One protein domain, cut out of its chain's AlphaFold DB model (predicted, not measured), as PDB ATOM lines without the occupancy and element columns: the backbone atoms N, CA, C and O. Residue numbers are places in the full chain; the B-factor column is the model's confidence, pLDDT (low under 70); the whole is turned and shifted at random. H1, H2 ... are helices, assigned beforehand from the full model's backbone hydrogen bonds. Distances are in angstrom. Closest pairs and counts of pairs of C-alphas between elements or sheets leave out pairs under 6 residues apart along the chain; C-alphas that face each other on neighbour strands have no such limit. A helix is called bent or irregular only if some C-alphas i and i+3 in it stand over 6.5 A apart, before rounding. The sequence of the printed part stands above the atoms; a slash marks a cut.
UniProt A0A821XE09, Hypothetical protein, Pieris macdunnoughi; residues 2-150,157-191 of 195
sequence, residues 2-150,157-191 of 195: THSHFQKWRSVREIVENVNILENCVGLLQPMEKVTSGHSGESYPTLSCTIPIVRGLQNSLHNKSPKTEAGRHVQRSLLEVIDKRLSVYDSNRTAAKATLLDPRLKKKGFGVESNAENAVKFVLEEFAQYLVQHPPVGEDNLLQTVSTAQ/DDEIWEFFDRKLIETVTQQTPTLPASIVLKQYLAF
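Overview. This is residues 2 to 150 and 157 to 191 of the 195 residues of the protein "Hypothetical protein" of Pieris macdunnoughi (UniProt A0A821XE09). Picture a long rod of helices: H1a sticks out at one end with residues 2 to 16, H2 lies side by side with H1b and with H3, and beyond the short crossing H4 the rod runs on along H6, with H9 slanting over it. At the far end H7, and residues 157 to 167 with most of H8, stick out loosely. The printed part has 184 residues with nine named helices, H1 to H9 in order, and no named strand: all helix. It is extended, with a radius of gyration of the C-alphas of 26.5 A and spans of 100 by 31 by 23 A.

Arrangement. Begin with H1, residues 2 to 41, assigned as one helix by its hydrogen bonds but bent: C-alphas 28 and 31 are 6.9 A apart. Its arms, H1a, residues 2 to 28, and H1b, residues 31 to 41, stand at a steep tilt of 51 degrees. H1b and H2, residues 47 to 62, form a helical hairpin; their closest C-alphas, Pro 31 and Leu 57, are 6.4 A apart. H2 is the hub, and forms another with H3, residues 69 to 89; the closest C-alphas, Ile 51 and Tyr 89, are 6.1 A apart. H1a, with residues 21 to 28 alone, touches H3, the same way at a shallow tilt of 18 degrees; the closest C-alphas, Asn 24 and Gly 71, are 5.5 A apart. H4, residues 93 to 101, is about perpendicular to H2 at 87 degrees and touches its residues 47 to 51; the closest C-alphas, Ser 48 and Thr 99, are 3.8 A apart. H5, residues 106 to 109, only just touches H2, with 3 pairs of C-alphas within 8 A; the closest are Pro 52 and Gly 109, at 5.1 A. H4 also touches H6, residues 113 to 133; the closest C-alphas, Ala 96 and Ala 119, are 5.2 A apart. H6 touches H9, residues 178 to 190, opposite ways at a steep tilt of 46 degrees; the closest C-alphas, Ala 128 and Thr 178, are 5.5 A apart. H7, residues 142 to 149, and H8, residues 158 to 172, touch no helix. Every O i to N i+4 pair is within hydrogen-bond range in H1a, H1b, H4, H6 and H9, against 10 of 12 in H2, 15 of 17 in H3, 2 of 4 in H7 and 9 of 11 in H8; H5 is too short for one.

Along the chain. Find C-alpha 2 at (-87.285, 93.345, -33.258); from there H1a runs 39.5 A. H3 measures 30.6 A, H6 30.5 A and H2 23.8 A. H2 is irregular, with C-alphas 48 and 51 7.0 A apart, and H3 only just, with C-alphas 85 and 88 6.9 A apart. H9 ends at C-alpha 190, (-42.164, 43.306, -0.818).

Size, cuts and confidence. The C-alphas farthest apart, Thr 2 and Asp 140, are 100.3 A apart. Residues 151 to 156 are not printed, and C-alphas 150 and 157 across this cut are 12.3 A apart. Of the links that are printed whole, none is long. Mean pLDDT of the printed part is 78.9; residue 3, residues 41 to 45, 135 to 150 and 157 to 180 are under 70.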
ATOM      1  N   THR A   2     -87.338  94.608 -34.017       70.88
ATOM      2  CA  THR A   2     -87.285  93.345 -33.258       70.88
ATOM      3  C   THR A   2     -86.503  92.231 -33.965       70.88
ATOM      4  O   THR A   2     -85.691  91.564 -33.333       70.88
ATOM      5  N   HIS A   3     -86.664  92.059 -35.280       67.19
ATOM      6  CA  HIS A   3     -86.099  90.911 -36.007       67.19
ATOM      7  C   HIS A   3     -84.556  90.853 -36.003       67.19
ATOM      8  O   HIS A   3     -83.979  89.804 -35.733       67.19
ATOM      9  N   SER A   4     -83.875  91.983 -36.228       73.38
ATOM     10  CA  SER A   4     -82.400  92.058 -36.199       73.38
ATOM     11  C   SER A   4     -81.830  91.787 -34.798       73.38
ATOM     12  O   SER A   4     -80.842  91.070 -34.650       73.38
ATOM     13  N   HIS A   5     -82.508  92.279 -33.759       73.88
ATOM     14  CA  HIS A   5     -82.134  92.026 -32.372       73.88
ATOM     15  C   HIS A   5     -82.280  90.535 -32.018       73.88
ATOM     16  O   HIS A   5     -81.349  89.941 -31.482       73.88
ATOM     17  N   PHE A   6     -83.392  89.893 -32.397       71.69
ATOM     18  CA  PHE A   6     -83.603  88.454 -32.181       71.69
ATOM     19  C   PHE A   6     -82.573  87.574 -32.907       71.69
ATOM     20  O   PHE A   6     -82.092  86.601 -32.324       71.69
ATOM     21  N   GLN A   7     -82.191  87.919 -34.141       77.56
ATOM     22  CA  GLN A   7     -81.145  87.199 -34.881       77.56
ATOM     23  C   GLN A   7     -79.774  87.321 -34.201       77.56
ATOM     24  O   GLN A   7     -79.064  86.326 -34.064       77.56
ATOM     25  N   LYS A   8     -79.433  88.510 -33.683       83.94
ATOM     26  CA  LYS A   8     -78.189  88.728 -32.931       83.94
ATOM     27  C   LYS A   8     -78.107  87.836 -31.688       83.94
ATOM     28  O   LYS A   8     -77.094  87.178 -31.480       83.94
ATOM     29  N   TRP A   9     -79.172  87.750 -30.888       81.00
ATOM     30  CA  TRP A   9     -79.186  86.899 -29.689       81.00
ATOM     31  C   TRP A   9     -79.170  85.401 -29.997       81.00
ATOM     32  O   TRP A   9     -78.594  84.630 -29.230       81.00
ATOM     33  N   ARG A  10     -79.760  84.983 -31.125       80.75
ATOM     34  CA  ARG A  10     -79.651  83.602 -31.614       80.75
ATOM     35  C   ARG A  10     -78.199  83.254 -31.952       80.75
ATOM     36  O   ARG A  10     -77.706  82.246 -31.463       80.75
ATOM     37  N   SER A  11     -77.518  84.118 -32.705       85.94
ATOM     38  CA  SER A  11     -76.107  83.931 -33.066       85.94
ATOM     39  C   SER A  11     -75.192  83.918 -31.835       85.94
ATOM     40  O   SER A  11     -74.341  83.044 -31.712       85.94
ATOM     41  N   VAL A  12     -75.412  84.814 -30.864       88.38
ATOM     42  CA  VAL A  12     -74.649  84.811 -29.601       88.38
ATOM     43  C   VAL A  12     -74.840  83.499 -28.832       88.38
ATOM     44  O   VAL A  12     -73.868  82.947 -28.325       88.38
ATOM     45  N   ARG A  13     -76.067  82.966 -28.765       85.31
ATOM     46  CA  ARG A  13     -76.341  81.680 -28.104       85.31
ATOM     47  C   ARG A  13     -75.618  80.518 -28.783       85.31
ATOM     48  O   ARG A  13     -75.065  79.670 -28.095       85.31
ATOM     49  N   GLU A  14     -75.617  80.496 -30.109       88.75
ATOM     50  CA  GLU A  14     -74.923  79.475 -30.898       88.75
ATOM     51  C   GLU A  14     -73.406  79.516 -30.675       88.75
ATOM     52  O   GLU A  14     -72.783  78.479 -30.469       88.75
ATOM     53  N   ILE A  15     -72.814  80.714 -30.620       90.62
ATOM     54  CA  ILE A  15     -71.386  80.883 -30.314       90.62
ATOM     55  C   ILE A  15     -71.060  80.339 -28.920       90.62
ATOM     56  O   ILE A  15     -70.093  79.597 -28.772       90.62
ATOM     57  N   VAL A  16     -71.864  80.675 -27.906       88.94
ATOM     58  CA  VAL A  16     -71.649  80.188 -26.531       88.94
ATOM     59  C   VAL A  16     -71.740  78.663 -26.464       88.94
ATOM     60  O   VAL A  16     -70.906  78.031 -25.817       88.94
ATOM     61  N   GLU A  17     -72.703  78.058 -27.161       88.75
ATOM     62  CA  GLU A  17     -72.823  76.599 -27.223       88.75
ATOM     63  C   GLU A  17     -71.600  75.960 -27.895       88.75
ATOM     64  O   GLU A  17     -71.010  75.026 -27.353       88.75
ATOM     65  N   ASN A  18     -71.149  76.512 -29.023       90.38
ATOM     66  CA  ASN A  18     -69.966  76.023 -29.730       90.38
ATOM     67  C   ASN A  18     -68.694  76.122 -28.876       90.38
ATOM     68  O   ASN A  18     -67.890  75.190 -28.861       90.38
ATOM     69  N   VAL A  19     -68.523  77.215 -28.128       92.00
ATOM     70  CA  VAL A  19     -67.401  77.376 -27.190       92.00
ATOM     71  C   VAL A  19     -67.459  76.312 -26.091       92.00
ATOM     72  O   VAL A  19     -66.461  75.635 -25.858       92.00
ATOM     73  N   ASN A  20     -68.629  76.074 -25.488       91.25
ATOM     74  CA  ASN A  20     -68.799  75.034 -24.465       91.25
ATOM     75  C   ASN A  20     -68.466  73.630 -24.996       91.25
ATOM     76  O   ASN A  20     -67.877  72.810 -24.282       91.25
ATOM     77  N   ILE A  21     -68.839  73.337 -26.246       93.00
ATOM     78  CA  ILE A  21     -68.506  72.071 -26.910       93.00
ATOM     79  C   ILE A  21     -66.989  71.948 -27.072       93.00
ATOM     80  O   ILE A  21     -66.419  70.928 -26.683       93.00
ATOM     81  N   LEU A  22     -66.323  72.983 -27.593       92.50
ATOM     82  CA  LEU A  22     -64.870  72.983 -27.784       92.50
ATOM     83  C   LEU A  22     -64.122  72.812 -26.457       92.50
ATOM     84  O   LEU A  22     -63.229  71.972 -26.375       92.50
ATOM     85  N   GLU A  23     -64.521  73.526 -25.406       92.62
ATOM     86  CA  GLU A  23     -63.925  73.387 -24.072       92.62
ATOM     87  C   GLU A  23     -64.069  71.960 -23.521       92.62
ATOM     88  O   GLU A  23     -63.129  71.408 -22.943       92.62
ATOM     89  N   ASN A  24     -65.229  71.326 -23.729       91.69
ATOM     90  CA  ASN A  24     -65.452  69.933 -23.331       91.69
ATOM     91  C   ASN A  24     -64.547  68.977 -24.123       91.69
ATOM     92  O   ASN A  24     -63.920  68.102 -23.525       91.69
ATOM     93  N   CYS A  25     -64.442  69.158 -25.442       91.88
ATOM     94  CA  CYS A  25     -63.580  68.346 -26.300       91.88
ATOM     95  C   CYS A  25     -62.101  68.483 -25.921       91.88
ATOM     96  O   CYS A  25     -61.427  67.471 -25.746       91.88
ATOM     97  N   VAL A  26     -61.606  69.708 -25.720       93.19
ATOM     98  CA  VAL A  26     -60.225  69.960 -25.272       93.19
ATOM     99  C   VAL A  26     -59.972  69.271 -23.935       93.19
ATOM    100  O   VAL A  26     -58.999  68.530 -23.791       93.19
ATOM    101  N   GLY A  27     -60.888  69.427 -22.976       93.06
ATOM    102  CA  GLY A  27     -60.786  68.766 -21.682       93.06
ATOM    103  C   GLY A  27     -60.734  67.238 -21.790       93.06
ATOM    104  O   GLY A  27     -59.985  66.608 -21.044       93.06
ATOM    105  N   LEU A  28     -61.501  66.631 -22.697       94.81
ATOM    106  CA  LEU A  28     -61.530  65.178 -22.918       94.81
ATOM    107  C   LEU A  28     -60.295  64.653 -23.657       94.81
ATOM    108  O   LEU A  28     -59.866  63.536 -23.377       94.81
ATOM    109  N   LEU A  29     -59.716  65.439 -24.565       94.38
ATOM    110  CA  LEU A  29     -58.551  65.050 -25.366       94.38
ATOM    111  C   LEU A  29     -57.217  65.290 -24.649       94.38
ATOM    112  O   LEU A  29     -56.243  64.594 -24.929       94.38
ATOM    113  N   GLN A  30     -57.171  66.202 -23.675       94.06
ATOM    114  CA  GLN A  30     -55.957  66.532 -22.921       94.06
ATOM    115  C   GLN A  30     -55.217  65.312 -22.315       94.06
ATOM    116  O   GLN A  30     -53.988  65.285 -22.359       94.06
ATOM    117  N   PRO A  31     -55.879  64.279 -21.746       92.56
ATOM    118  CA  PRO A  31     -55.171  63.091 -21.262       92.56
ATOM    119  C   PRO A  31     -54.465  62.319 -22.383       92.56
ATOM    120  O   PRO A  31     -53.373  61.804 -22.156       92.56
ATOM    121  N   MET A  32     -55.052  62.273 -23.587       90.75
ATOM    122  CA  MET A  32     -54.427  61.636 -24.752       90.75
ATOM    123  C   MET A  32     -53.179  62.400 -25.162       90.75
ATOM    124  O   MET A  32     -52.133  61.787 -25.315       90.75
ATOM    125  N   GLU A  33     -53.277  63.726 -25.264       91.88
ATOM    126  CA  GLU A  33     -52.140  64.591 -25.582       91.88
ATOM    127  C   GLU A  33     -50.995  64.398 -24.584       91.88
ATOM    128  O   GLU A  33     -49.851  64.234 -24.995       91.88
ATOM    129  N   LYS A  34     -51.274  64.364 -23.274       88.94
ATOM    130  CA  LYS A  34     -50.237  64.141 -22.252       88.94
ATOM    131  C   LYS A  34     -49.539  62.796 -22.420       88.94
ATOM    132  O   LYS A  34     -48.320  62.720 -22.300       88.94
ATOM    133  N   VAL A  35     -50.300  61.741 -22.707       87.56
ATOM    134  CA  VAL A  35     -49.730  60.415 -22.952       87.56
ATOM    135  C   VAL A  35     -48.919  60.410 -24.243       87.56
ATOM    136  O   VAL A  35     -47.776  59.968 -24.222       87.56
ATOM    137  N   THR A  36     -49.456  60.917 -25.352       87.62
ATOM    138  CA  THR A  36     -48.773  60.862 -26.648       87.62
ATOM    139  C   THR A  36     -47.567  61.784 -26.699       87.62
ATOM    140  O   THR A  36     -46.548  61.369 -27.232       87.62
ATOM    141  N   SER A  37     -47.620  62.983 -26.120       84.62
ATOM    142  CA  SER A  37     -46.461  63.884 -26.028       84.62
ATOM    143  C   SER A  37     -45.357  63.302 -25.145       84.62
ATOM    144  O   SER A  37     -44.203  63.295 -25.567       84.62
ATOM    145  N   GLY A  38     -45.712  62.728 -23.987       77.00
ATOM    146  CA  GLY A  38     -44.762  62.014 -23.131       77.00
ATOM    147  C   GLY A  38     -44.098  60.842 -23.856       77.00
ATOM    148  O   GLY A  38     -42.881  60.738 -23.874       77.00
ATOM    149  N   HIS A  39     -44.881  60.015 -24.555       73.38
ATOM    150  CA  HIS A  39     -44.362  58.819 -25.236       73.38
ATOM    151  C   HIS A  39     -43.678  59.102 -26.573       73.38
ATOM    152  O   HIS A  39     -42.880  58.291 -27.028       73.38
ATOM    153  N   SER A  40     -43.991  60.225 -27.222       73.12
ATOM    154  CA  SER A  40     -43.367  60.605 -28.498       73.12
ATOM    155  C   SER A  40     -41.994  61.253 -28.301       73.12
ATOM    156  O   SER A  40     -41.236  61.343 -29.262       73.12
ATOM    157  N   GLY A  41     -41.684  61.725 -27.086       63.12
ATOM    158  CA  GLY A  41     -40.406  62.355 -26.737       63.12
ATOM    159  C   GLY A  41     -39.431  61.467 -25.957       63.12
ATOM    160  O   GLY A  41     -38.283  61.862 -25.766       63.12
ATOM    161  N   GLU A  42     -39.852  60.289 -25.493       59.22
ATOM    162  CA  GLU A  42     -38.991  59.385 -24.725       59.22
ATOM    163  C   GLU A  42     -38.177  58.453 -25.642       59.22
ATOM    164  O   GLU A  42     -38.718  57.770 -26.508       59.22
ATOM    165  N   SER A  43     -36.861  58.353 -25.410       57.41
ATOM    166  CA  SER A  43     -35.984  57.352 -26.054       57.41
ATOM    167  C   SER A  43     -36.239  55.912 -25.583       57.41
ATOM    168  O   SER A  43     -35.574  54.990 -26.055       57.41
ATOM    169  N   TYR A  44     -37.157  55.700 -24.636       53.47
ATOM    170  CA  TYR A  44     -37.340  54.422 -23.958       53.47
ATOM    171  C   TYR A  44     -38.732  53.840 -24.251       53.47
ATOM    172  O   TYR A  44     -39.732  54.360 -23.760       53.47
ATOM    173  N   PRO A  45     -38.845  52.738 -25.012       57.38
ATOM    174  CA  PRO A  45     -40.111  52.032 -25.148       57.38
ATOM    175  C   PRO A  45     -40.381  51.237 -23.861       57.38
ATOM    176  O   PRO A  45     -39.932  50.105 -23.688       57.38
ATOM    177  N   THR A  46     -41.112  51.832 -22.919       70.12
ATOM    178  CA  THR A  46     -41.455  51.205 -21.635       70.12
ATOM    179  C   THR A  46     -42.704  50.341 -21.775       70.12
ATOM    180  O   THR A  46     -43.800  50.741 -21.378       70.12
ATOM    181  N   LEU A  47     -42.561  49.130 -22.317       88.00
ATOM    182  CA  LEU A  47     -43.654  48.147 -22.322       88.00
ATOM    183  C   LEU A  47     -44.231  47.918 -20.902       88.00
ATOM    184  O   LEU A  47     -45.409  47.598 -20.755       88.00
ATOM    185  N   SER A  48     -43.426  48.153 -19.857       89.31
ATOM    186  CA  SER A  48     -43.854  48.152 -18.453       89.31
ATOM    187  C   SER A  48     -44.893  49.224 -18.104       89.31
ATOM    188  O   SER A  48     -45.690  49.022 -17.195       89.31
ATOM    189  N   CYS A  49     -44.934  50.347 -18.822       88.81
ATOM    190  CA  CYS A  49     -45.877  51.433 -18.562       88.81
ATOM    191  C   CYS A  49     -47.182  51.297 -19.359       88.81
ATOM    192  O   CYS A  49     -48.152  51.990 -19.059       88.81
ATOM    193  N   THR A  50     -47.248  50.415 -20.360       89.38
ATOM    194  CA  THR A  50     -48.412  50.336 -21.254       89.38
ATOM    195  C   THR A  50     -49.705  50.045 -20.490       89.38
ATOM    196  O   THR A  50     -50.677  50.778 -20.646       89.38
ATOM    197  N   ILE A  51     -49.706  49.038 -19.610       91.62
ATOM    198  CA  ILE A  51     -50.874  48.694 -18.781       91.62
ATOM    199  C   ILE A  51     -51.314  49.881 -17.900       91.62
ATOM    200  O   ILE A  51     -52.470  50.304 -18.022       91.62
ATOM    201  N   PRO A  52     -50.450  50.485 -17.055       90.31
ATOM    202  CA  PRO A  52     -50.877  51.591 -16.201       90.31
ATOM    203  C   PRO A  52     -51.340  52.820 -16.986       90.31
ATOM    204  O   PRO A  52     -52.243  53.517 -16.526       90.31
ATOM    205  N   ILE A  53     -50.795  53.080 -18.176       89.88
ATOM    206  CA  ILE A  53     -51.248  54.185 -19.032       89.88
ATOM    207  C   ILE A  53     -52.662  53.948 -19.537       89.88
ATOM    208  O   ILE A  53     -53.493  54.847 -19.431       89.88
ATOM    209  N   VAL A  54     -52.958  52.754 -20.055       90.31
ATOM    210  CA  VAL A  54     -54.306  52.421 -20.540       90.31
ATOM    211  C   VAL A  54     -55.322  52.601 -19.416       90.31
ATOM    212  O   VAL A  54     -56.344  53.266 -19.602       90.31
ATOM    213  N   ARG A  55     -54.998  52.116 -18.212       89.75
ATOM    214  CA  ARG A  55     -55.859  52.290 -17.033       89.75
ATOM    215  C   ARG A  55     -55.963  53.746 -16.589       89.75
ATOM    216  O   ARG A  55     -57.055  54.210 -16.265       89.75
ATOM    217  N   GLY A  56     -54.859  54.486 -16.617       90.19
ATOM    218  CA  GLY A  56     -54.826  55.915 -16.318       90.19
ATOM    219  C   GLY A  56     -55.697  56.730 -17.274       90.19
ATOM    220  O   GLY A  56     -56.435  57.610 -16.830       90.19
ATOM    221  N   LEU A  57     -55.678  56.396 -18.566       91.19
ATOM    222  CA  LEU A  57     -56.509  57.021 -19.593       91.19
ATOM    223  C   LEU A  57     -57.997  56.742 -19.377       91.19
ATOM    224  O   LEU A  57     -58.791  57.684 -19.351       91.19
ATOM    225  N   GLN A  58     -58.368  55.476 -19.167       92.12
ATOM    226  CA  GLN A  58     -59.748  55.089 -18.861       92.12
ATOM    227  C   GLN A  58     -60.254  55.822 -17.615       92.12
ATOM    228  O   GLN A  58     -61.296  56.474 -17.659       92.12
ATOM    229  N   ASN A  59     -59.485  55.798 -16.523       92.31
ATOM    230  CA  ASN A  59     -59.847  56.479 -15.282       92.31
ATOM    231  C   ASN A  59     -59.958  58.003 -15.471       92.31
ATOM    232  O   ASN A  59     -60.899  58.627 -14.987       92.31
ATOM    233  N   SER A  60     -59.033  58.619 -16.213       93.44
ATOM    234  CA  SER A  60     -59.075  60.058 -16.497       93.44
ATOM    235  C   SER A  60     -60.338  60.457 -17.259       93.44
ATOM    236  O   SER A  60     -60.931  61.492 -16.958       93.44
ATOM    237  N   LEU A  61     -60.773  59.632 -18.214       94.31
ATOM    238  CA  LEU A  61     -62.010  59.858 -18.952       94.31
ATOM    239  C   LEU A  61     -63.247  59.597 -18.093       94.31
ATOM    240  O   LEU A  61     -64.159  60.416 -18.132       94.31
ATOM    241  N   HIS A  62     -63.286  58.529 -17.293       93.50
ATOM    242  CA  HIS A  62     -64.415  58.245 -16.396       93.50
ATOM    243  C   HIS A  62     -64.631  59.337 -15.341       93.50
ATOM    244  O   HIS A  62     -65.771  59.632 -14.994       93.50
ATOM    245  N   ASN A  63     -63.558  59.989 -14.886       93.38
ATOM    246  CA  ASN A  63     -63.629  61.076 -13.908       93.38
ATOM    247  C   ASN A  63     -64.034  62.434 -14.512       93.38
ATOM    248  O   ASN A  63     -64.177  63.415 -13.781       93.38
ATOM    249  N   LYS A  64     -64.212  62.528 -15.836       92.62
ATOM    250  CA  LYS A  64     -64.695  63.743 -16.504       92.62
ATOM    251  C   LYS A  64     -66.215  63.710 -16.652       92.62
ATOM    252  O   LYS A  64     -66.801  62.696 -17.017       92.62
ATOM    253  N   SER A  65     -66.848  64.859 -16.430       92.94
ATOM    254  CA  SER A  65     -68.298  65.055 -16.536       92.94
ATOM    255  C   SER A  65     -68.631  66.118 -17.597       92.94
ATOM    256  O   SER A  65     -68.874  67.283 -17.267       92.94
ATOM    257  N   PRO A  66     -68.613  65.764 -18.899       92.00
ATOM    258  CA  PRO A  66     -68.948  66.704 -19.964       92.00
ATOM    259  C   PRO A  66     -70.404  67.172 -19.848       92.00
ATOM    260  O   PRO A  66     -71.340  66.381 -19.698       92.00
ATOM    261  N   LYS A  67     -70.589  68.490 -19.934       89.19
ATOM    262  CA  LYS A  67     -71.893  69.150 -19.774       89.19
ATOM    263  C   LYS A  67     -72.703  69.101 -21.069       89.19
ATOM    264  O   LYS A  67     -73.926  68.965 -21.033       89.19
ATOM    265  N   THR A  68     -72.017  69.141 -22.207       91.00
ATOM    266  CA  THR A  68     -72.624  69.115 -23.543       91.00
ATOM    267  C   THR A  68     -72.938  67.691 -24.004       91.00
ATOM    268  O   THR A  68     -72.286  66.722 -23.604       91.00
ATOM    269  N   GLU A  69     -73.948  67.542 -24.865       92.31
ATOM    270  CA  GLU A  69     -74.274  66.251 -25.489       92.31
ATOM    271  C   GLU A  69     -73.147  65.758 -26.397       92.31
ATOM    272  O   GLU A  69     -72.740  64.600 -26.297       92.31
ATOM    273  N   ALA A  70     -72.577  66.662 -27.199       91.88
ATOM    274  CA  ALA A  70     -71.405  66.380 -28.018       91.88
ATOM    275  C   ALA A  70     -70.228  65.876 -27.164       91.88
ATOM    276  O   ALA A  70     -69.626  64.857 -27.492       91.88
ATOM    277  N   GLY A  71     -69.956  66.513 -26.019       93.75
ATOM    278  CA  GLY A  71     -68.919  66.064 -25.089       93.75
ATOM    279  C   GLY A  71     -69.173  64.657 -24.537       93.75
ATOM    280  O   GLY A  71     -68.250  63.845 -24.492       93.75
ATOM    281  N   ARG A  72     -70.420  64.317 -24.178       95.38
ATOM    282  CA  ARG A  72     -70.784  62.945 -23.762       95.38
ATOM    283  C   ARG A  72     -70.587  61.929 -24.887       95.38
ATOM    284  O   ARG A  72     -70.150  60.811 -24.625       95.38
ATOM    285  N   HIS A  73     -70.904  62.304 -26.126       95.38
ATOM    286  CA  HIS A  73     -70.674  61.449 -27.288       95.38
ATOM    287  C   HIS A  73     -69.176  61.192 -27.494       95.38
ATOM    288  O   HIS A  73     -68.762  60.038 -27.540       95.38
ATOM    289  N   VAL A  74     -68.357  62.250 -27.498       94.62
ATOM    290  CA  VAL A  74     -66.894  62.154 -27.619       94.62
ATOM    291  C   VAL A  74     -66.295  61.302 -26.500       94.62
ATOM    292  O   VAL A  74     -65.482  60.426 -26.776       94.62
ATOM    293  N   GLN A  75     -66.716  61.502 -25.247       96.19
ATOM    294  CA  GLN A  75     -66.251  60.699 -24.112       96.19
ATOM    295  C   GLN A  75     -66.526  59.205 -24.325       96.19
ATOM    296  O   GLN A  75     -65.631  58.385 -24.120       96.19
ATOM    297  N   ARG A  76     -67.744  58.851 -24.759       96.75
ATOM    298  CA  ARG A  76     -68.116  57.460 -25.036       96.75
ATOM    299  C   ARG A  76     -67.281  56.879 -26.175       96.75
ATOM    300  O   ARG A  76     -66.689  55.822 -25.998       96.75
ATOM    301  N   SER A  77     -67.171  57.594 -27.293       96.31
ATOM    302  CA  SER A  77     -66.374  57.146 -28.439       96.31
ATOM    303  C   SER A  77     -64.897  56.964 -28.085       96.31
ATOM    304  O   SER A  77     -64.279  56.000 -28.522       96.31
ATOM    305  N   LEU A  78     -64.322  57.848 -27.263       95.62
ATOM    306  CA  LEU A  78     -62.943  57.702 -26.790       95.62
ATOM    307  C   LEU A  78     -62.769  56.449 -25.929       95.62
ATOM    308  O   LEU A  78     -61.832  55.689 -26.163       95.62
ATOM    309  N   LEU A  79     -63.670  56.209 -24.971       95.56
ATOM    310  CA  LEU A  79     -63.637  55.006 -24.135       95.56
ATOM    311  C   LEU A  79     -63.770  53.729 -24.975       95.56
ATOM    312  O   LEU A  79     -62.988  52.802 -24.785       95.56
ATOM    313  N   GLU A  80     -64.689  53.706 -25.943       96.12
ATOM    314  CA  GLU A  80     -64.868  52.582 -26.873       96.12
ATOM    315  C   GLU A  80     -63.612  52.322 -27.713       96.12
ATOM    316  O   GLU A  80     -63.201  51.176 -27.884       96.12
ATOM    317  N   VAL A  81     -62.971  53.373 -28.235       94.69
ATOM    318  CA  VAL A  81     -61.738  53.235 -29.024       94.69
ATOM    319  C   VAL A  81     -60.580  52.751 -28.154       94.69
ATOM    320  O   VAL A  81     -59.828  51.879 -28.591       94.69
ATOM    321  N   ILE A  82     -60.436  53.283 -26.939       92.81
ATOM    322  CA  ILE A  82     -59.408  52.855 -25.984       92.81
ATOM    323  C   ILE A  82     -59.594  51.383 -25.644       92.81
ATOM    324  O   ILE A  82     -58.641  50.619 -25.752       92.81
ATOM    325  N   ASP A  83     -60.809  50.965 -25.304       91.56
ATOM    326  CA  ASP A  83     -61.086  49.568 -24.993       91.56
ATOM    327  C   ASP A  83     -60.820  48.676 -26.210       91.56
ATOM    328  O   ASP A  83     -60.019  47.747 -26.152       91.56
ATOM    329  N   LYS A  84     -61.348  49.034 -27.382       93.56
ATOM    330  CA  LYS A  84     -61.156  48.260 -28.616       93.56
ATOM    331  C   LYS A  84     -59.689  48.119 -29.035       93.56
ATOM    332  O   LYS A  84     -59.320  47.102 -29.619       93.56
ATOM    333  N   ARG A  85     -58.868  49.154 -28.844       90.88
ATOM    334  CA  ARG A  85     -57.499  49.207 -29.393       90.88
ATOM    335  C   ARG A  85     -56.420  48.899 -28.367       90.88
ATOM    336  O   ARG A  85     -55.350  48.450 -28.770       90.88
ATOM    337  N   LEU A  86     -56.672  49.155 -27.086       89.00
ATOM    338  CA  LEU A  86     -55.664  49.086 -26.032       89.00
ATOM    339  C   LEU A  86     -55.950  48.010 -24.973       89.00
ATOM    340  O   LEU A  86     -55.021  47.634 -24.262       89.00
ATOM    341  N   SER A  87     -57.160  47.439 -24.905       84.38
ATOM    342  CA  SER A  87     -57.454  46.319 -23.982       84.38
ATOM    343  C   SER A  87     -56.579  45.085 -24.226       84.38
ATOM    344  O   SER A  87     -56.311  44.323 -23.302       84.38
ATOM    345  N   VAL A  88     -56.058  44.911 -25.447       88.25
ATOM    346  CA  VAL A  88     -55.122  43.827 -25.789       88.25
ATOM    347  C   VAL A  88     -53.882  43.812 -24.891       88.25
ATOM    348  O   VAL A  88     -53.295  42.757 -24.664       88.25
ATOM    349  N   TYR A  89     -53.480  44.964 -24.350       85.75
ATOM    350  CA  TYR A  89     -52.320  45.054 -23.468       85.75
ATOM    351  C   TYR A  89     -52.605  44.553 -22.053       85.75
ATOM    352  O   TYR A  89     -51.674  44.118 -21.381       85.75
ATOM    353  N   ASP A  90     -53.868  44.527 -21.622       79.56
ATOM    354  CA  ASP A  90     -54.246  43.970 -20.322       79.56
ATOM    355  C   ASP A  90     -54.106  42.443 -20.277       79.56
ATOM    356  O   ASP A  90     -53.838  41.878 -19.218       79.56
ATOM    357  N   SER A  91     -54.280  41.770 -21.420       81.44
ATOM    358  CA  SER A  91     -54.129  40.316 -21.563       81.44
ATOM    359  C   SER A  91     -52.769  39.898 -22.134       81.44
ATOM    360  O   SER A  91     -52.466  38.707 -22.223       81.44
ATOM    361  N   ASN A  92     -51.917  40.857 -22.503       91.44
ATOM    362  CA  ASN A  92     -50.607  40.575 -23.070       91.44
ATOM    363  C   ASN A  92     -49.627  40.094 -21.982       91.44
ATOM    364  O   ASN A  92     -49.213  40.865 -21.115       91.44
ATOM    365  N   ARG A  93     -49.197  38.826 -22.069       93.88
ATOM    366  CA  ARG A  93     -48.247  38.210 -21.119       93.88
ATOM    367  C   ARG A  93     -46.937  38.995 -21.015       93.88
ATOM    368  O   ARG A  93     -46.431  39.181 -19.914       93.88
ATOM    369  N   THR A  94     -46.384  39.474 -22.127       93.38
ATOM    370  CA  THR A  94     -45.115  40.219 -22.134       93.38
ATOM    371  C   THR A  94     -45.259  41.573 -21.445       93.38
ATOM    372  O   THR A  94     -44.432  41.907 -20.598       93.38
ATOM    373  N   ALA A  95     -46.333  42.312 -21.729       92.44
ATOM    374  CA  ALA A  95     -46.623  43.581 -21.066       92.44
ATOM    375  C   ALA A  95     -46.890  43.398 -19.569       92.44
ATOM    376  O   ALA A  95     -46.363  44.153 -18.753       92.44
ATOM    377  N   ALA A  96     -47.629  42.352 -19.192       94.31
ATOM    378  CA  ALA A  96     -47.897  42.017 -17.800       94.31
ATOM    379  C   ALA A  96     -46.605  41.693 -17.031       94.31
ATOM    380  O   ALA A  96     -46.353  42.272 -15.975       94.31
ATOM    381  N   LYS A  97     -45.736  40.837 -17.580       93.75
ATOM    382  CA  LYS A  97     -44.429  40.542 -16.970       93.75
ATOM    383  C   LYS A  97     -43.565  41.799 -16.853       93.75
ATOM    384  O   LYS A  97     -43.046  42.064 -15.775       93.75
ATOM    385  N   ALA A  98     -43.459  42.598 -17.917       93.25
ATOM    386  CA  ALA A  98     -42.681  43.838 -17.905       93.25
ATOM    387  C   ALA A  98     -43.195  44.832 -16.850       93.25
ATOM    388  O   ALA A  98     -42.404  45.430 -16.129       93.25
ATOM    389  N   THR A  99     -44.517  44.970 -16.718       92.88
ATOM    390  CA  THR A  99     -45.157  45.840 -15.715       92.88
ATOM    391  C   THR A  99     -44.862  45.357 -14.295       92.88
ATOM    392  O   THR A  99     -44.522  46.155 -13.425       92.88
ATOM    393  N   LEU A 100     -44.955  44.045 -14.046       93.69
ATOM    394  CA  LEU A 100     -44.690  43.465 -12.728       93.69
ATOM    395  C   LEU A 100     -43.212  43.583 -12.325       93.69
ATOM    396  O   LEU A 100     -42.910  43.837 -11.158       93.69
ATOM    397  N   LEU A 101     -42.306  43.385 -13.284       92.19
ATOM    398  CA  LEU A 101     -40.859  43.447 -13.085       92.19
ATOM    399  C   LEU A 101     -40.318  44.882 -13.058       92.19
ATOM    400  O   LEU A 101     -39.161  45.068 -12.703       92.19
ATOM    401  N   ASP A 102     -41.127  45.901 -13.357       89.38
ATOM    402  CA  ASP A 102     -40.730  47.293 -13.133       89.38
ATOM    403  C   ASP A 102     -40.853  47.626 -11.634       89.38
ATOM    404  O   ASP A 102     -41.961  47.595 -11.077       89.38
ATOM    405  N   PRO A 103     -39.747  47.959 -10.945       85.75
ATOM    406  CA  PRO A 103     -39.742  48.134  -9.496       85.75
ATOM    407  C   PRO A 103     -40.561  49.338  -9.029       85.75
ATOM    408  O   PRO A 103     -40.956  49.366  -7.856       85.75
ATOM    409  N   ARG A 104     -40.842  50.296  -9.924       85.81
ATOM    410  CA  ARG A 104     -41.672  51.481  -9.660       85.81
ATOM    411  C   ARG A 104     -43.165  51.153  -9.698       85.81
ATOM    412  O   ARG A 104     -43.954  51.815  -9.028       85.81
ATOM    413  N   LEU A 105     -43.550  50.135 -10.469       88.12
ATOM    414  CA  LEU A 105     -44.943  49.776 -10.736       88.12
ATOM    415  C   LEU A 105     -45.367  48.552  -9.924       88.12
ATOM    416  O   LEU A 105     -46.281  48.641  -9.096       88.12
ATOM    417  N   LYS A 106     -44.693  47.413 -10.127       89.81
ATOM    418  CA  LYS A 106     -45.045  46.118  -9.529       89.81
ATOM    419  C   LYS A 106     -46.548  45.828  -9.687       89.81
ATOM    420  O   LYS A 106     -47.167  46.185 -10.686       89.81
ATOM    421  N   LYS A 107     -47.178  45.233  -8.667       91.50
ATOM    422  CA  LYS A 107     -48.633  45.024  -8.626       91.50
ATOM    423  C   LYS A 107     -49.448  46.323  -8.721       91.50
ATOM    424  O   LYS A 107     -50.558  46.296  -9.232       91.50
ATOM    425  N   LYS A 108     -48.903  47.465  -8.278       90.00
ATOM    426  CA  LYS A 108     -49.608  48.763  -8.302       90.00
ATOM    427  C   LYS A 108     -49.770  49.323  -9.717       90.00
ATOM    428  O   LYS A 108     -50.599  50.202  -9.919       90.00
ATOM    429  N   GLY A 109     -48.994  48.828 -10.685       88.31
ATOM    430  CA  GLY A 109     -49.146  49.179 -12.099       88.31
ATOM    431  C   GLY A 109     -50.414  48.613 -12.742       88.31
ATOM    432  O   GLY A 109     -50.793  49.038 -13.830       88.31
ATOM    433  N   PHE A 110     -51.089  47.672 -12.079       91.12
ATOM    434  CA  PHE A 110     -52.303  47.046 -12.580       91.12
ATOM    435  C   PHE A 110     -53.537  47.712 -11.973       91.12
ATOM    436  O   PHE A 110     -53.606  47.959 -10.773       91.12
ATOM    437  N   GLY A 111     -54.550  47.962 -12.806       84.12
ATOM    438  CA  GLY A 111     -55.849  48.460 -12.338       84.12
ATOM    439  C   GLY A 111     -56.797  47.367 -11.833       84.12
ATOM    440  O   GLY A 111     -57.846  47.684 -11.285       84.12
ATOM    441  N   VAL A 112     -56.469  46.089 -12.055       88.38
ATOM    442  CA  VAL A 112     -57.291  44.921 -11.697       88.38
ATOM    443  C   VAL A 112     -56.398  43.886 -11.018       88.38
ATOM    444  O   VAL A 112     -55.409  43.453 -11.611       88.38
ATOM    445  N   GLU A 113     -56.756  43.470  -9.798       90.19
ATOM    446  CA  GLU A 113     -55.930  42.557  -8.988       90.19
ATOM    447  C   GLU A 113     -55.717  41.203  -9.678       90.19
ATOM    448  O   GLU A 113     -54.596  40.704  -9.709       90.19
ATOM    449  N   SER A 114     -56.742  40.646 -10.334       91.75
ATOM    450  CA  SER A 114     -56.604  39.365 -11.044       91.75
ATOM    451  C   SER A 114     -55.563  39.419 -12.171       91.75
ATOM    452  O   SER A 114     -54.849  38.442 -12.399       91.75
ATOM    453  N   ASN A 115     -55.399  40.567 -12.837       91.81
ATOM    454  CA  ASN A 115     -54.354  40.747 -13.849       91.81
ATOM    455  C   ASN A 115     -52.959  40.780 -13.208       91.81
ATOM    456  O   ASN A 115     -52.024  40.200 -13.758       91.81
ATOM    457  N   ALA A 116     -52.824  41.399 -12.032       92.69
ATOM    458  CA  ALA A 116     -51.575  41.401 -11.275       92.69
ATOM    459  C   ALA A 116     -51.203  39.988 -10.790       92.69
ATOM    460  O   ALA A 116     -50.047  39.578 -10.888       92.69
ATOM    461  N   GLU A 117     -52.176  39.217 -10.303       92.50
ATOM    462  CA  GLU A 117     -51.980  37.819  -9.902       92.50
ATOM    463  C   GLU A 117     -51.577  36.929 -11.081       92.50
ATOM    464  O   GLU A 117     -50.676  36.099 -10.952       92.50
ATOM    465  N   ASN A 118     -52.194  37.125 -12.248       93.62
ATOM    466  CA  ASN A 118     -51.810  36.422 -13.468       93.62
ATOM    467  C   ASN A 118     -50.381  36.778 -13.894       93.62
ATOM    468  O   ASN A 118     -49.608  35.882 -14.221       93.62
ATOM    469  N   ALA A 119     -49.988  38.054 -13.809       94.19
ATOM    470  CA  ALA A 119     -48.612  38.469 -14.078       94.19
ATOM    471  C   ALA A 119     -47.607  37.753 -13.161       94.19
ATOM    472  O   ALA A 119     -46.569  37.285 -13.630       94.19
ATOM    473  N   VAL A 120     -47.933  37.616 -11.868       93.25
ATOM    474  CA  VAL A 120     -47.112  36.868 -10.901       93.25
ATOM    475  C   VAL A 120     -46.973  35.412 -11.331       93.25
ATOM    476  O   VAL A 120     -45.856  34.902 -11.369       93.25
ATOM    477  N   LYS A 121     -48.075  34.753 -11.709       92.56
ATOM    478  CA  LYS A 121     -48.042  33.372 -12.214       92.56
ATOM    479  C   LYS A 121     -47.157  33.245 -13.452       92.56
ATOM    480  O   LYS A 121     -46.305  32.368 -13.487       92.56
ATOM    481  N   PHE A 122     -47.286  34.153 -14.418       94.44
ATOM    482  CA  PHE A 122     -46.494  34.114 -15.650       94.44
ATOM    483  C   PHE A 122     -44.991  34.238 -15.401       94.44
ATOM    484  O   PHE A 122     -44.216  33.530 -16.044       94.44
ATOM    485  N   VAL A 123     -44.585  35.116 -14.476       93.69
ATOM    486  CA  VAL A 123     -43.178  35.253 -14.074       93.69
ATOM    487  C   VAL A 123     -42.703  34.015 -13.320       93.69
ATOM    488  O   VAL A 123     -41.612  33.534 -13.597       93.69
ATOM    489  N   LEU A 124     -43.510  33.464 -12.407       90.44
ATOM    490  CA  LEU A 124     -43.148  32.250 -11.666       90.44
ATOM    491  C   LEU A 124     -42.977  31.036 -12.574       90.44
ATOM    492  O   LEU A 124     -42.031  30.281 -12.393       90.44
ATOM    493  N   GLU A 125     -43.876  30.849 -13.538       90.75
ATOM    494  CA  GLU A 125     -43.787  29.771 -14.524       90.75
ATOM    495  C   GLU A 125     -42.483  29.854 -15.320       90.75
ATOM    496  O   GLU A 125     -41.766  28.862 -15.426       90.75
ATOM    497  N   GLU A 126     -42.154  31.036 -15.846       90.25
ATOM    498  CA  GLU A 126     -40.932  31.233 -16.633       90.25
ATOM    499  C   GLU A 126     -39.677  31.120 -15.776       90.25
ATOM    500  O   GLU A 126     -38.694  30.519 -16.201       90.25
ATOM    501  N   PHE A 127     -39.712  31.639 -14.550       86.94
ATOM    502  CA  PHE A 127     -38.571  31.555 -13.655       86.94
ATOM    503  C   PHE A 127     -38.327  30.116 -13.183       86.94
ATOM    504  O   PHE A 127     -37.190  29.654 -13.185       86.94
ATOM    505  N   ALA A 128     -39.380  29.362 -12.865       83.94
ATOM    506  CA  ALA A 128     -39.257  27.944 -12.537       83.94
ATOM    507  C   ALA A 128     -38.732  27.127 -13.730       83.94
ATOM    508  O   ALA A 128     -37.865  26.277 -13.547       83.94
ATOM    509  N   GLN A 129     -39.206  27.403 -14.951       86.50
ATOM    510  CA  GLN A 129     -38.674  26.774 -16.168       86.50
ATOM    511  C   GLN A 129     -37.192  27.096 -16.375       86.50
ATOM    512  O   GLN A 129     -36.415  26.196 -16.690       86.50
ATOM    513  N   TYR A 130     -36.796  28.350 -16.145       85.50
ATOM    514  CA  TYR A 130     -35.403  28.776 -16.216       85.50
ATOM    515  C   TYR A 130     -34.526  28.011 -15.215       85.50
ATOM    516  O   TYR A 130     -33.494  27.480 -15.606       85.50
ATOM    517  N   LEU A 131     -34.963  27.866 -13.959       80.94
ATOM    518  CA  LEU A 131     -34.231  27.111 -12.931       80.94
ATOM    519  C   LEU A 131     -34.153  25.604 -13.219       80.94
ATOM    520  O   LEU A 131     -33.214  24.949 -12.785       80.94
ATOM    521  N   VAL A 132     -35.122  25.031 -13.938       80.69
ATOM    522  CA  VAL A 132     -35.060  23.622 -14.372       80.69
ATOM    523  C   VAL A 132     -34.050  23.434 -15.507       80.69
ATOM    524  O   VAL A 132     -33.359  22.418 -15.543       80.69
ATOM    525  N   GLN A 133     -33.957  24.394 -16.432       80.19
ATOM    526  CA  GLN A 133     -32.997  24.363 -17.545       80.19
ATOM    527  C   GLN A 133     -31.574  24.722 -17.103       80.19
ATOM    528  O   GLN A 133     -30.601  24.190 -17.633       80.19
ATOM    529  N   HIS A 134     -31.468  25.602 -16.112       76.44
ATOM    530  CA  HIS A 134     -30.232  26.044 -15.487       76.44
ATOM    531  C   HIS A 134     -30.313  25.751 -13.986       76.44
ATOM    532  O   HIS A 134     -30.495  26.681 -13.193       76.44
ATOM    533  N   PRO A 135     -30.224  24.467 -13.579       68.06
ATOM    534  CA  PRO A 135     -30.155  24.140 -12.166       68.06
ATOM    535  C   PRO A 135     -28.981  24.907 -11.551       68.06
ATOM    536  O   PRO A 135     -27.924  24.987 -12.189       68.06
ATOM    537  N   PRO A 136     -29.148  25.497 -10.353       61.84
ATOM    538  CA  PRO A 136     -28.049  26.163  -9.672       61.84
ATOM    539  C   PRO A 136     -26.920  25.144  -9.525       61.84
ATOM    540  O   PRO A 136     -27.071  24.123  -8.855       61.84
ATOM    541  N   VAL A 137     -25.832  25.373 -10.259       50.00
ATOM    542  CA  VAL A 137     -24.689  24.464 -10.291       50.00
ATOM    543  C   VAL A 137     -24.115  24.421  -8.881       50.00
ATOM    544  O   VAL A 137     -23.772  25.466  -8.329       50.00
ATOM    545  N   GLY A 138     -24.055  23.221  -8.299       53.69
ATOM    546  CA  GLY A 138     -23.428  23.000  -7.002       53.69
ATOM    547  C   GLY A 138     -21.994  23.526  -7.001       53.69
ATOM    548  O   GLY A 138     -21.243  23.214  -7.920       53.69
ATOM    549  N   GLU A 139     -21.701  24.346  -5.990       47.12
ATOM    550  CA  GLU A 139     -20.419  24.875  -5.482       47.12
ATOM    551  C   GLU A 139     -19.367  25.447  -6.463       47.12
ATOM    552  O   GLU A 139     -18.783  26.479  -6.142       47.12
ATOM    553  N   ASP A 140     -19.158  24.921  -7.671       41.28
ATOM    554  CA  ASP A 140     -17.959  25.242  -8.467       41.28
ATOM    555  C   ASP A 140     -18.104  26.404  -9.471       41.28
ATOM    556  O   ASP A 140     -17.100  26.979  -9.884       41.28
ATOM    557  N   ASN A 141     -19.320  26.815  -9.860       42.25
ATOM    558  CA  ASN A 141     -19.506  27.833 -10.917       42.25
ATOM    559  C   ASN A 141     -19.945  29.229 -10.438       42.25
ATOM    560  O   ASN A 141     -20.003  30.158 -11.245       42.25
ATOM    561  N   LEU A 142     -20.217  29.436  -9.145       44.16
ATOM    562  CA  LEU A 142     -20.578  30.771  -8.635       44.16
ATOM    563  C   LEU A 142     -19.380  31.735  -8.601       44.16
ATOM    564  O   LEU A 142     -19.560  32.942  -8.752       44.16
ATOM    565  N   LEU A 143     -18.150  31.218  -8.516       39.34
ATOM    566  CA  LEU A 143     -16.929  32.033  -8.551       39.34
ATOM    567  C   LEU A 143     -16.682  32.698  -9.920       39.34
ATOM    568  O   LEU A 143     -15.984  33.713 -10.004       39.34
ATOM    569  N   GLN A 144     -17.282  32.179 -10.997       37.53
ATOM    570  CA  GLN A 144     -17.057  32.684 -12.354       37.53
ATOM    571  C   GLN A 144     -18.077  33.759 -12.766       37.53
ATOM    572  O   GLN A 144     -17.727  34.715 -13.464       37.53
ATOM    573  N   THR A 145     -19.312  33.678 -12.261       39.72
ATOM    574  CA  THR A 145     -20.342  34.709 -12.484       39.72
ATOM    575  C   THR A 145     -20.058  35.982 -11.682       39.72
ATOM    576  O   THR A 145     -20.339  37.079 -12.161       39.72
ATOM    577  N   VAL A 146     -19.421  35.857 -10.511       37.38
ATOM    578  CA  VAL A 146     -18.950  37.000  -9.706       37.38
ATOM    579  C   VAL A 146     -17.704  37.642 -10.333       37.38
ATOM    580  O   VAL A 146     -17.631  38.866 -10.419       37.38
ATOM    581  N   SER A 147     -16.782  36.856 -10.906       34.69
ATOM    582  CA  SER A 147     -15.576  37.396 -11.569       34.69
ATOM    583  C   SER A 147     -15.870  38.326 -12.758       34.69
ATOM    584  O   SER A 147     -15.046  39.172 -13.087       34.69
ATOM    585  N   THR A 148     -17.039  38.214 -13.403       32.06
ATOM    586  CA  THR A 148     -17.388  39.080 -14.551       32.06
ATOM    587  C   THR A 148     -18.059  40.397 -14.123       32.06
ATOM    588  O   THR A 148     -18.038  41.368 -14.875       32.06
ATOM    589  N   ALA A 149     -18.618  40.469 -12.908       35.94
ATOM    590  CA  ALA A 149     -19.148  41.710 -12.329       35.94
ATOM    591  C   ALA A 149     -18.076  42.522 -11.567       35.94
ATOM    592  O   ALA A 149     -18.250  43.719 -11.343       35.94
ATOM    593  N   GLN A 150     -16.944  41.899 -11.222       39.19
ATOM    594  CA  GLN A 150     -15.871  42.477 -10.402       39.19
ATOM    595  C   GLN A 150     -15.019  43.573 -11.066       39.19
ATOM    596  O   GLN A 150     -14.125  44.112 -10.422       39.19
ATOM    597  N   ASP A 157     -18.558  47.103   0.158       46.19
ATOM    598  CA  ASP A 157     -19.958  46.701   0.428       46.19
ATOM    599  C   ASP A 157     -20.250  45.186   0.280       46.19
ATOM    600  O   ASP A 157     -21.358  44.738   0.589       46.19
ATOM    601  N   ASP A 158     -19.274  44.376  -0.147       55.47
ATOM    602  CA  ASP A 158     -19.487  42.955  -0.490       55.47
ATOM    603  C   ASP A 158     -19.733  42.043   0.732       55.47
ATOM    604  O   ASP A 158     -20.523  41.098   0.654       55.47
ATOM    605  N   GLU A 159     -19.141  42.343   1.895       59.59
ATOM    606  CA  GLU A 159     -19.259  41.494   3.099       59.59
ATOM    607  C   GLU A 159     -20.697  41.419   3.646       59.59
ATOM    608  O   GLU A 159     -21.111  40.408   4.223       59.59
ATOM    609  N   ILE A 160     -21.482  42.486   3.460       56.25
ATOM    610  CA  ILE A 160     -22.857  42.580   3.971       56.25
ATOM    611  C   ILE A 160     -23.776  41.617   3.210       56.25
ATOM    612  O   ILE A 160     -24.641  40.967   3.809       56.25
ATOM    613  N   TRP A 161     -23.578  41.512   1.896       52.84
ATOM    614  CA  TRP A 161     -24.400  40.685   1.019       52.84
ATOM    615  C   TRP A 161     -23.957  39.226   1.018       52.84
ATOM    616  O   TRP A 161     -24.817  38.351   0.981       52.84
ATOM    617  N   GLU A 162     -22.666  38.947   1.216       57.97
ATOM    618  CA  GLU A 162     -22.132  37.581   1.275       57.97
ATOM    619  C   GLU A 162     -22.815  36.727   2.361       57.97
ATOM    620  O   GLU A 162     -23.143  35.556   2.154       57.97
ATOM    621  N   PHE A 163     -23.099  37.316   3.529       56.62
ATOM    622  CA  PHE A 163     -23.841  36.630   4.589       56.62
ATOM    623  C   PHE A 163     -25.284  36.307   4.179       56.62
ATOM    624  O   PHE A 163     -25.802  35.234   4.508       56.62
ATOM    625  N   PHE A 164     -25.936  37.232   3.473       52.06
ATOM    626  CA  PHE A 164     -27.318  37.073   3.032       52.06
ATOM    627  C   PHE A 164     -27.422  36.050   1.896       52.06
ATOM    628  O   PHE A 164     -28.294  35.181   1.940       52.06
ATOM    629  N   ASP A 165     -26.484  36.092   0.953       52.69
ATOM    630  CA  ASP A 165     -26.369  35.165  -0.169       52.69
ATOM    631  C   ASP A 165     -26.095  33.745   0.321       52.69
ATOM    632  O   ASP A 165     -26.814  32.820  -0.053       52.69
ATOM    633  N   ARG A 166     -25.152  33.565   1.257       54.94
ATOM    634  CA  ARG A 166     -24.872  32.266   1.897       54.94
ATOM    635  C   ARG A 166     -26.117  31.672   2.558       54.94
ATOM    636  O   ARG A 166     -26.442  30.507   2.336       54.94
ATOM    637  N   LYS A 167     -26.872  32.484   3.302       57.59
ATOM    638  CA  LYS A 167     -28.102  32.041   3.977       57.59
ATOM    639  C   LYS A 167     -29.243  31.732   2.997       57.59
ATOM    640  O   LYS A 167     -30.038  30.817   3.233       57.59
ATOM    641  N   LEU A 168     -29.340  32.485   1.902       48.84
ATOM    642  CA  LEU A 168     -30.296  32.225   0.826       48.84
ATOM    643  C   LEU A 168     -29.969  30.913   0.106       48.84
ATOM    644  O   LEU A 168     -30.871  30.102  -0.094       48.84
ATOM    645  N   ILE A 169     -28.695  30.669  -0.209       47.69
ATOM    646  CA  ILE A 169     -28.218  29.451  -0.875       47.69
ATOM    647  C   ILE A 169     -28.531  28.214  -0.029       47.69
ATOM    648  O   ILE A 169     -29.184  27.302  -0.526       47.69
ATOM    649  N   GLU A 170     -28.179  28.213   1.261       52.22
ATOM    650  CA  GLU A 170     -28.462  27.095   2.179       52.22
ATOM    651  C   GLU A 170     -29.958  26.741   2.258       52.22
ATOM    652  O   GLU A 170     -30.330  25.572   2.381       52.22
ATOM    653  N   THR A 171     -30.831  27.747   2.143       47.56
ATOM    654  CA  THR A 171     -32.291  27.564   2.163       47.56
ATOM    655  C   THR A 171     -32.820  27.006   0.833       47.56
ATOM    656  O   THR A 171     -33.794  26.249   0.816       47.56
ATOM    657  N   VAL A 172     -32.180  27.348  -0.290       44.53
ATOM    658  CA  VAL A 172     -32.575  26.932  -1.646       44.53
ATOM    659  C   VAL A 172     -32.210  25.471  -1.930       44.53
ATOM    660  O   VAL A 172     -32.981  24.779  -2.595       44.53
ATOM    661  N   THR A 173     -31.108  24.956  -1.376       44.31
ATOM    662  CA  THR A 173     -30.614  23.585  -1.630       44.31
ATOM    663  C   THR A 173     -31.545  22.476  -1.116       44.31
ATOM    664  O   THR A 173     -31.411  21.323  -1.517       44.31
ATOM    665  N   GLN A 174     -32.511  22.794  -0.246       46.09
ATOM    666  CA  GLN A 174     -33.401  21.803   0.375       46.09
ATOM    667  C   GLN A 174     -34.803  21.709  -0.254       46.09
ATOM    668  O   GLN A 174     -35.625  20.930   0.231       46.09
ATOM    669  N   GLN A 175     -35.131  22.487  -1.297       42.03
ATOM    670  CA  GLN A 175     -36.522  22.618  -1.760       42.03
ATOM    671  C   GLN A 175     -36.704  22.533  -3.283       42.03
ATOM    672  O   GLN A 175     -35.873  22.966  -4.074       42.03
ATOM    673  N   THR A 176     -37.852  21.982  -3.687       46.19
ATOM    674  CA  THR A 176     -38.344  21.844  -5.070       46.19
ATOM    675  C   THR A 176     -38.210  23.164  -5.855       46.19
ATOM    676  O   THR A 176     -38.540  24.200  -5.280       46.19
ATOM    677  N   PRO A 177     -37.858  23.176  -7.160       51.31
ATOM    678  CA  PRO A 177     -37.507  24.393  -7.927       51.31
ATOM    679  C   PRO A 177     -38.537  25.538  -7.896       51.31
ATOM    680  O   PRO A 177     -38.194  26.710  -8.043       51.31
ATOM    681  N   THR A 178     -39.812  25.216  -7.662       52.72
ATOM    682  CA  THR A 178     -40.917  26.181  -7.545       52.72
ATOM    683  C   THR A 178     -40.855  27.026  -6.264       52.72
ATOM    684  O   THR A 178     -41.286  28.181  -6.262       52.72
ATOM    685  N   LEU A 179     -40.328  26.478  -5.162       57.59
ATOM    686  CA  LEU A 179     -40.270  27.151  -3.861       57.59
ATOM    687  C   LEU A 179     -39.237  28.302  -3.848       57.59
ATOM    688  O   LEU A 179     -39.654  29.415  -3.509       57.59
ATOM    689  N   PRO A 180     -37.985  28.126  -4.328       68.81
ATOM    690  CA  PRO A 180     -37.008  29.208  -4.498       68.81
ATOM    691  C   PRO A 180     -37.532  30.372  -5.340       68.81
ATOM    692  O   PRO A 180     -37.482  31.524  -4.908       68.81
ATOM    693  N   ALA A 181     -38.127  30.077  -6.503       72.38
ATOM    694  CA  ALA A 181     -38.683  31.094  -7.394       72.38
ATOM    695  C   ALA A 181     -39.779  31.928  -6.711       72.38
ATOM    696  O   ALA A 181     -39.814  33.157  -6.821       72.38
ATOM    697  N   SER A 182     -40.657  31.260  -5.957       73.81
ATOM    698  CA  SER A 182     -41.741  31.916  -5.226       73.81
ATOM    699  C   SER A 182     -41.253  32.803  -4.081       73.81
ATOM    700  O   SER A 182     -41.847  33.853  -3.837       73.81
ATOM    701  N   ILE A 183     -40.176  32.411  -3.393       77.00
ATOM    702  CA  ILE A 183     -39.588  33.171  -2.284       77.00
ATOM    703  C   ILE A 183     -38.920  34.437  -2.823       77.00
ATOM    704  O   ILE A 183     -39.248  35.535  -2.369       77.00
ATOM    705  N   VAL A 184     -38.070  34.301  -3.845       81.25
ATOM    706  CA  VAL A 184     -37.359  35.428  -4.469       81.25
ATOM    707  C   VAL A 184     -38.345  36.453  -5.030       81.25
ATOM    708  O   VAL A 184     -38.226  37.648  -4.754       81.25
ATOM    709  N   LEU A 185     -39.379  36.007  -5.753       85.12
ATOM    710  CA  LEU A 185     -40.369  36.930  -6.307       85.12
ATOM    711  C   LEU A 185     -41.181  37.632  -5.207       85.12
ATOM    712  O   LEU A 185     -41.460  38.824  -5.319       85.12
ATOM    713  N   LYS A 186     -41.543  36.933  -4.123       83.31
ATOM    714  CA  LYS A 186     -42.217  37.558  -2.971       83.31
ATOM    715  C   LYS A 186     -41.341  38.625  -2.317       83.31
ATOM    716  O   LYS A 186     -41.849  39.705  -2.022       83.31
ATOM    717  N   GLN A 187     -40.052  38.350  -2.128       83.38
ATOM    718  CA  GLN A 187     -39.100  39.315  -1.576       83.38
ATOM    719  C   GLN A 187     -38.967  40.546  -2.480       83.38
ATOM    720  O   GLN A 187     -39.089  41.673  -2.000       83.38
ATOM    721  N   TYR A 188     -38.821  40.341  -3.792       87.06
ATOM    722  CA  TYR A 188     -38.795  41.425  -4.772       87.06
ATOM    723  C   TYR A 188     -40.053  42.303  -4.696       87.06
ATOM    724  O   TYR A 188     -39.961  43.530  -4.672       87.06
ATOM    725  N   LEU A 189     -41.240  41.690  -4.622       85.31
ATOM    726  CA  LEU A 189     -42.505  42.423  -4.553       85.31
ATOM    727  C   LEU A 189     -42.704  43.167  -3.225       85.31
ATOM    728  O   LEU A 189     -43.387  44.193  -3.213       85.31
ATOM    729  N   ALA A 190     -42.120  42.670  -2.132       79.25
ATOM    730  CA  ALA A 190     -42.164  43.306  -0.818       79.25
ATOM    731  C   ALA A 190     -41.223  44.517  -0.712       79.25
ATOM    732  O   ALA A 190     -41.529  45.470   0.007       79.25
ATOM    733  N   PHE A 191     -40.102  44.513  -1.439       75.06
ATOM    734  CA  PHE A 191     -39.161  45.627  -1.445       75.06
ATOM    735  C   PHE A 191     -39.755  46.825  -2.203       75.06
ATOM    736  O   PHE A 191     -40.012  46.756  -3.405       75.06
TER     737      PHE A 191